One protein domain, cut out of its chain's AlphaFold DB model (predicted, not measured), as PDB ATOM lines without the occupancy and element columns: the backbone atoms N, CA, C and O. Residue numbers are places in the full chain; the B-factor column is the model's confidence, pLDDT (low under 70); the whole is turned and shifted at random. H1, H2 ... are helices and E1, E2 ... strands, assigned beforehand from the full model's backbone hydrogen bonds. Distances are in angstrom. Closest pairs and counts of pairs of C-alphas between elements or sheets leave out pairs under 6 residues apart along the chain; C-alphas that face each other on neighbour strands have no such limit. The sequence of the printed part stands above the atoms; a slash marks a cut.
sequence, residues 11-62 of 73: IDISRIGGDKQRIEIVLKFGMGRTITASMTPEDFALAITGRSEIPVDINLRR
ATOM      1  N   ILE A  11     -11.496  39.390 -49.019       96.12
ATOM      2  CA  ILE A  11     -12.287  38.427 -48.259       96.12
ATOM      3  C   ILE A  11     -11.427  37.210 -47.917       96.12
ATOM      4  O   ILE A  11     -10.671  36.714 -48.749       96.12
ATOM      5  N   ASP A  12     -11.540  36.750 -46.681       96.62
ATOM      6  CA  ASP A  12     -10.896  35.550 -46.162       96.62
ATOM      7  C   ASP A  12     -11.966  34.706 -45.468       96.62
ATOM      8  O   ASP A  12     -12.695  35.222 -44.621       96.62
ATOM      9  N   ILE A  13     -12.107  33.446 -45.872       96.75
ATOM     10  CA  ILE A  13     -13.093  32.515 -45.321       96.75
ATOM     11  C   ILE A  13     -12.325  31.337 -44.754       96.75
ATOM     12  O   ILE A  13     -11.640  30.621 -45.483       96.75
ATOM     13  N   SER A  14     -12.457  31.132 -43.451       97.00
ATOM     14  CA  SER A  14     -11.684  30.137 -42.724       97.00
ATOM     15  C   SER A  14     -12.581  29.321 -41.801       97.00
ATOM     16  O   SER A  14     -13.464  29.852 -41.129       97.00
ATOM     17  N   ARG A  15     -12.331  28.009 -41.732       96.44
ATOM     18  CA  ARG A  15     -12.895  27.149 -40.687       96.44
ATOM     19  C   ARG A  15     -11.973  27.194 -39.475       96.44
ATOM     20  O   ARG A  15     -10.812  26.807 -39.572       96.44
ATOM     21  N   ILE A  16     -12.505  27.619 -38.337       95.75
ATOM     22  CA  ILE A  16     -11.781  27.661 -37.068       95.75
ATOM     23  C   ILE A  16     -12.182  26.439 -36.239       95.75
ATOM     24  O   ILE A  16     -13.361  26.235 -35.940       95.75
ATOM     25  N   GLY A  17     -11.196  25.604 -35.911       89.19
ATOM     26  CA  GLY A  17     -11.351  24.447 -35.026       89.19
ATOM     27  C   GLY A  17     -11.163  24.794 -33.544       89.19
ATOM     28  O   GLY A  17     -10.867  25.934 -33.194       89.19
ATOM     29  N   GLY A  18     -11.315  23.792 -32.673       86.56
ATOM     30  CA  GLY A  18     -11.220  23.917 -31.212       86.56
ATOM     31  C   GLY A  18     -12.505  23.459 -30.516       86.56
ATOM     32  O   GLY A  18     -13.319  22.771 -31.130       86.56
ATOM     33  N   ASP A  19     -12.701  23.872 -29.260       84.31
ATOM     34  CA  ASP A  19     -13.862  23.475 -28.440       84.31
ATOM     35  C   ASP A  19     -15.210  23.873 -29.062       84.31
ATOM     36  O   ASP A  19     -16.221  23.201 -28.866       84.31
ATOM     37  N   LYS A  20     -15.231  24.966 -29.837       86.81
ATOM     38  CA  LYS A  20     -16.389  25.404 -30.624       86.81
ATOM     39  C   LYS A  20     -15.964  25.663 -32.061       86.81
ATOM     40  O   LYS A  20     -15.250  26.630 -32.332       86.81
ATOM     41  N   GLN A  21     -16.418  24.803 -32.970       94.88
ATOM     42  CA  GLN A  21     -16.187  24.982 -34.398       94.88
ATOM     43  C   GLN A  21     -17.003  26.155 -34.933       94.88
ATOM     44  O   GLN A  21     -18.164  26.334 -34.568       94.88
ATOM     45  N   ARG A  22     -16.394  26.936 -35.823       96.12
ATOM     46  CA  ARG A  22     -17.058  28.057 -36.488       96.12
ATOM     47  C   ARG A  22     -16.459  28.330 -37.857       96.12
ATOM     48  O   ARG A  22     -15.319  27.958 -38.141       96.12
ATOM     49  N   ILE A  23     -17.236  29.000 -38.691       97.56
ATOM     50  CA  ILE A  23     -16.772  29.616 -39.928       97.56
ATOM     51  C   ILE A  23     -16.591  31.104 -39.656       97.56
ATOM     52  O   ILE A  23     -17.511  31.756 -39.166       97.56
ATOM     53  N   GLU A  24     -15.408  31.627 -39.966       97.56
ATOM     54  CA  GLU A  24     -15.123  33.059 -39.936       97.56
ATOM     55  C   GLU A  24     -15.001  33.596 -41.363       97.56
ATOM     56  O   GLU A  24     -14.232  33.075 -42.171       97.56
ATOM     57  N   ILE A  25     -15.754  34.655 -41.655       96.94
ATOM     58  CA  ILE A  25     -15.671  35.443 -42.884       96.94
ATOM     59  C   ILE A  25     -15.099  36.806 -42.505       96.94
ATOM     60  O   ILE A  25     -15.728  37.572 -41.775       96.94
ATOM     61  N   VAL A  26     -13.904  37.121 -42.991       97.38
ATOM     62  CA  VAL A  26     -13.173  38.340 -42.643       97.38
ATOM     63  C   VAL A  26     -13.036  39.235 -43.868       97.38
ATOM     64  O   VAL A  26     -12.381  38.871 -44.843       97.38
ATOM     65  N   LEU A  27     -13.599  40.439 -43.794       96.81
ATOM     66  CA  LEU A  27     -13.388  41.511 -44.766       96.81
ATOM     67  C   LEU A  27     -12.253  42.419 -44.284       96.81
ATOM     68  O   LEU A  27     -12.318  42.956 -43.177       96.81
ATOM     69  N   LYS A  28     -11.214  42.601 -45.105       95.38
ATOM     70  CA  LYS A  28     -10.001  43.380 -44.790       95.38
ATOM     71  C   LYS A  28      -9.904  44.589 -45.727       95.38
ATOM     72  O   LYS A  28      -9.763  44.405 -46.928       95.38
ATOM     73  N   PHE A  29      -9.927  45.810 -45.185       91.06
ATOM     74  CA  PHE A  29     -10.007  47.076 -45.951       91.06
ATOM     75  C   PHE A  29      -8.687  47.883 -45.960       91.06
ATOM     76  O   PHE A  29      -8.679  49.090 -46.198       91.06
ATOM     77  N   GLY A  30      -7.569  47.249 -45.594       84.00
ATOM     78  CA  GLY A  30      -6.267  47.885 -45.357       84.00
ATOM     79  C   GLY A  30      -5.660  47.472 -44.012       84.00
ATOM     80  O   GLY A  30      -6.186  46.597 -43.321       84.00
ATOM     81  N   MET A  31      -4.542  48.090 -43.615       85.12
ATOM     82  CA  MET A  31      -3.788  47.669 -42.425       85.12
ATOM     83  C   MET A  31      -4.625  47.716 -41.135       85.12
ATOM     84  O   MET A  31      -4.919  48.778 -40.584       85.12
ATOM     85  N   GLY A  32      -4.967  46.531 -40.623       88.19
ATOM     86  CA  GLY A  32      -5.619  46.345 -39.325       88.19
ATOM     87  C   GLY A  32      -7.079  46.803 -39.246       88.19
ATOM     88  O   GLY A  32      -7.571  46.965 -38.130       88.19
ATOM     89  N   ARG A  33      -7.747  47.025 -40.387       94.69
ATOM     90  CA  ARG A  33      -9.178  47.361 -40.475       94.69
ATOM     91  C   ARG A  33      -9.958  46.143 -40.950       94.69
ATOM     92  O   ARG A  33      -9.813  45.759 -42.114       94.69
ATOM     93  N   THR A  34     -10.748  45.536 -40.067       96.88
ATOM     94  CA  THR A  34     -11.451  44.283 -40.376       96.88
ATOM     95  C   THR A  34     -12.882  44.252 -39.865       96.88
ATOM     96  O   THR A  34     -13.173  44.767 -38.785       96.88
ATOM     97  N   ILE A  35     -13.749  43.591 -40.629       97.31
ATOM     98  CA  ILE A  35     -15.060  43.107 -40.184       97.31
ATOM     99  C   ILE A  35     -14.977  41.585 -40.196       97.31
ATOM    100  O   ILE A  35     -14.671  41.012 -41.238       97.31
ATOM    101  N   THR A  36     -15.229  40.947 -39.060       97.38
ATOM    102  CA  THR A  36     -15.275  39.488 -38.944       97.38
ATOM    103  C   THR A  36     -16.699  39.062 -38.635       97.38
ATOM    104  O   THR A  36     -17.260  39.483 -37.627       97.38
ATOM    105  N   ALA A  37     -17.258  38.226 -39.499       96.81
ATOM    106  CA  ALA A  37     -18.510  37.515 -39.302       96.81
ATOM    107  C   ALA A  37     -18.207  36.079 -38.868       96.81
ATOM    108  O   ALA A  37     -17.414  35.402 -39.516       96.81
ATOM    109  N   SER A  38     -18.825  35.621 -37.784       96.94
ATOM    110  CA  SER A  38     -18.659  34.277 -37.232       96.94
ATOM    111  C   SER A  38     -20.008  33.572 -37.142       96.94
ATOM    112  O   SER A  38     -20.960  34.128 -36.603       96.94
ATOM    113  N   MET A  39     -20.084  32.341 -37.642       96.19
ATOM    114  CA  MET A  39     -21.288  31.502 -37.584       96.19
ATOM    115  C   MET A  39     -20.926  30.024 -37.425       96.19
ATOM    116  O   MET A  39     -19.763  29.637 -37.582       96.19
ATOM    117  N   THR A  40     -21.911  29.181 -37.122       95.62
ATOM    118  CA  THR A  40     -21.696  27.729 -37.083       95.62
ATOM    119  C   THR A  40     -21.451  27.175 -38.498       95.62
ATOM    120  O   THR A  40     -21.870  27.786 -39.487       95.62
ATOM    121  N   PRO A  41     -20.756  26.033 -38.654       94.94
ATOM    122  CA  PRO A  41     -20.657  25.357 -39.948       94.94
ATOM    123  C   PRO A  41     -22.020  25.021 -40.569       94.94
ATOM    124  O   PRO A  41     -22.163  25.088 -41.789       94.94
ATOM    125  N   GLU A  42     -23.011  24.686 -39.744       93.69
ATOM    126  CA  GLU A  42     -24.380  24.371 -40.154       93.69
ATOM    127  C   GLU A  42     -25.082  25.606 -40.729       93.69
ATOM    128  O   GLU A  42     -25.644  25.554 -41.824       93.69
ATOM    129  N   ASP A  43     -24.985  26.735 -40.030       94.25
ATOM    130  CA  ASP A  43     -25.489  28.029 -40.489       94.25
ATOM    131  C   ASP A  43     -24.806  28.456 -41.792       94.25
ATOM    132  O   ASP A  43     -25.468  28.843 -42.752       94.25
ATOM    133  N   PHE A  44     -23.486  28.300 -41.896       93.81
ATOM    134  CA  PHE A  44     -22.779  28.588 -43.142       93.81
ATOM    135  C   PHE A  44     -23.251  27.700 -44.302       93.81
ATOM    136  O   PHE A  44     -23.454  28.198 -45.412       93.81
ATOM    137  N   ALA A  45     -23.469  26.404 -44.058       93.25
ATOM    138  CA  ALA A  45     -24.008  25.490 -45.061       93.25
ATOM    139  C   ALA A  45     -25.403  25.933 -45.534       93.25
ATOM    140  O   ALA A  45     -25.672  25.941 -46.733       93.25
ATOM    141  N   LEU A  46     -26.268  26.379 -44.619       93.56
ATOM    142  CA  LEU A  46     -27.567  26.950 -44.978       93.56
ATOM    143  C   LEU A  46     -27.414  28.230 -45.815       93.56
ATOM    144  O   LEU A  46     -28.112  28.382 -46.821       93.56
ATOM    145  N   ALA A  47     -26.480  29.114 -45.455       91.88
ATOM    146  CA  ALA A  47     -26.261  30.388 -46.143       91.88
ATOM    147  C   ALA A  47     -25.885  30.183 -47.616       91.88
ATOM    148  O   ALA A  47     -26.478  30.793 -48.505       91.88
ATOM    149  N   ILE A  48     -24.950  29.268 -47.892       91.12
ATOM    150  CA  ILE A  48     -24.487  29.004 -49.264       91.12
ATOM    151  C   ILE A  48     -25.525  28.268 -50.124       91.12
ATOM    152  O   ILE A  48     -25.422  28.285 -51.347       91.12
ATOM    153  N   THR A  49     -26.537  27.650 -49.505       91.75
ATOM    154  CA  THR A  49     -27.669  27.024 -50.216       91.75
ATOM    155  C   THR A  49     -28.814  27.992 -50.524       91.75
ATOM    156  O   THR A  49     -29.805  27.587 -51.127       91.75
ATOM    157  N   GLY A  50     -28.681  29.273 -50.161       87.19
ATOM    158  CA  GLY A  50     -29.626  30.329 -50.533       87.19
ATOM    159  C   GLY A  50     -30.603  30.755 -49.435       87.19
ATOM    160  O   GLY A  50     -31.551  31.484 -49.724       87.19
ATOM    161  N   ARG A  51     -30.394  30.353 -48.173       81.44
ATOM    162  CA  ARG A  51     -31.157  30.910 -47.045       81.44
ATOM    163  C   ARG A  51     -30.644  32.319 -46.720       81.44
ATOM    164  O   ARG A  51     -29.467  32.491 -46.423       81.44
ATOM    165  N   SER A  52     -31.531  33.316 -46.763       69.56
ATOM    166  CA  SER A  52     -31.159  34.742 -46.750       69.56
ATOM    167  C   SER A  52     -30.961  35.367 -45.366       69.56
ATOM    168  O   SER A  52     -30.376  36.442 -45.275       69.56
ATOM    169  N   GLU A  53     -31.423  34.722 -44.292       85.81
ATOM    170  CA  GLU A  53     -31.403  35.288 -42.936       85.81
ATOM    171  C   GLU A  53     -30.935  34.242 -41.925       85.81
ATOM    172  O   GLU A  53     -31.653  33.294 -41.589       85.81
ATOM    173  N   ILE A  54     -29.686  34.397 -41.492       89.19
ATOM    174  CA  ILE A  54     -28.984  33.474 -40.603       89.19
ATOM    175  C   ILE A  54     -28.261  34.302 -39.538       89.19
ATOM    176  O   ILE A  54     -27.675  35.337 -39.874       89.19
ATOM    177  N   PRO A  55     -28.314  33.889 -38.261       89.81
ATOM    178  CA  PRO A  55     -27.629  34.597 -37.191       89.81
ATOM    179  C   PRO A  55     -26.113  34.578 -37.406       89.81
ATOM    180  O   PRO A  55     -25.524  33.565 -37.779       89.81
ATOM    181  N   VAL A  56     -25.474  35.716 -37.148       93.88
ATOM    182  CA  VAL A  56     -24.026  35.878 -37.268       93.88
ATOM    183  C   VAL A  56     -23.518  36.793 -36.164       93.88
ATOM    184  O   VAL A  56     -24.093  37.849 -35.902       93.88
ATOM    185  N   ASP A  57     -22.413  36.402 -35.540       96.06
ATOM    186  CA  ASP A  57     -21.690  37.256 -34.607       96.06
ATOM    187  C   ASP A  57     -20.742  38.170 -35.387       96.06
ATOM    188  O   ASP A  57     -19.936  37.701 -36.196       96.06
ATOM    189  N   ILE A  58     -20.815  39.479 -35.137       97.19
ATOM    190  CA  ILE A  58     -19.991  40.482 -35.821       97.19
ATOM    191  C   ILE A  58     -18.958  41.074 -34.862       97.19
ATOM    192  O   ILE A  58     -19.299  41.624 -33.817       97.19
ATOM    193  N   ASN A  59     -17.688  41.032 -35.265       96.88
ATOM    194  CA  ASN A  59     -16.586  41.707 -34.587       96.88
ATOM    195  C   ASN A  59     -15.955  42.758 -35.513       96.88
ATOM    196  O   ASN A  59     -15.625  42.481 -36.668       96.88
ATOM    197  N   LEU A  60     -15.785  43.975 -34.996       97.25
ATOM    198  CA  LEU A  60     -15.250  45.120 -35.725       97.25
ATOM    199  C   LEU A  60     -13.886  45.515 -35.163       97.25
ATOM    200  O   LEU A  60     -13.736  45.776 -33.970       97.25
ATOM    201  N   ARG A  61     -12.891  45.662 -36.041       96.88
ATOM    202  CA  ARG A  61     -11.571  46.188 -35.678       96.88
ATOM    203  C   ARG A  61     -11.281  47.461 -36.456       96.88
ATOM    204  O   ARG A  61     -11.051  47.410 -37.662       96.88
ATOM    205  N   ARG A  62     -11.223  48.595 -35.744       95.38
ATOM    206  CA  ARG A  62     -10.880  49.925 -36.299       95.38
ATOM    207  C   ARG A  62     -11.773  50.342 -37.480       95.38
ATOM    208  O   ARG A  62     -11.318  51.031 -38.392       95.38
TER     209      ARG A  62
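AT A GLANCE: This is residues 11 to 62 of the 73 residues of an uncharacterized protein of Yersinia frederiksenii Y225 (UniProt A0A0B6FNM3). A single twisted sheet of four antiparallel strands makes the body, with one short helix, H1, over one face near the place where E2 begins and E3 ends; the other face is bare. Three strands, E1, E2 and E3, fold back and forth as two successive hairpins, and after H1 the stretch of residues 49 to 56 leads back to the sheet, where E4 is added at the edge beside E3. The printed part has 52 residues, with one named helix and four named strands in the order E1, E2, E3, H1, E4 along the chain; across the sheet the order is E1, E2, E3, E4, and the class is mixed, helices and strands. The whole is only just compact, close to loose, with a radius of gyration of the C-alphas of 11.6 A, and only just flat, spanning 32 by 27 by 15 A.

IN THESE COORDINATES: The longest strand by residues is E2, residues 22 to 28, 18.8 A from first to last C-alpha. E3 is residues 34 to 39, 16.4 A. E1, residues 11 to 16, measures 15.5 A and begins at C-alpha 11 at (-12.287, 38.427, -48.259). E4, residues 57 to 61, measures 13.5 A and ends at C-alpha 61 at (-11.571, 46.188, -35.678). H1, residues 41 to 48, is 10.7 A long and begins at C-alpha 41 at (-20.657, 25.357, -39.948).

HOW THE PARTS SIT: E1, E2 and E3 form a meander, each strand the antiparallel neighbour of the one before. E2 and E3 are a hairpin with 162 degrees between their directions; N 25 and O 37 are 2.8 A apart, within hydrogen-bond range. E1 and E2 are also a hairpin, at 156 degrees, with N 14 and O 24 within hydrogen-bond range at 2.9 A. E3 and E4 are antiparallel at 164 degrees, with N 36 and O 59 within hydrogen-bond range at 2.9 A. The edge strands E1 and E4 are apart. H1 is on the sheet at a height over the sheet of 9.1 A and lies over E3. Its line stands at 28 degrees to that of E3 on the local plane, only just along the strands. The closest C-alphas of E2 and H1 are those of Arg 22 and Pro 41, 5.7 A apart. In H1 every O i to N i+4 pair is within hydrogen-bond range.

THE WHOLE: The two C-alphas farthest apart are those of Met 31 and Thr 49, at 32.5 A. The printed part has no cut. The links E1 to E2, E2 to E3 and E3 to H1 are tight, and that from H1 to E4, with 8 residues, is short. The mean pLDDT of the printed part is 92.9; residue 52 is under 70.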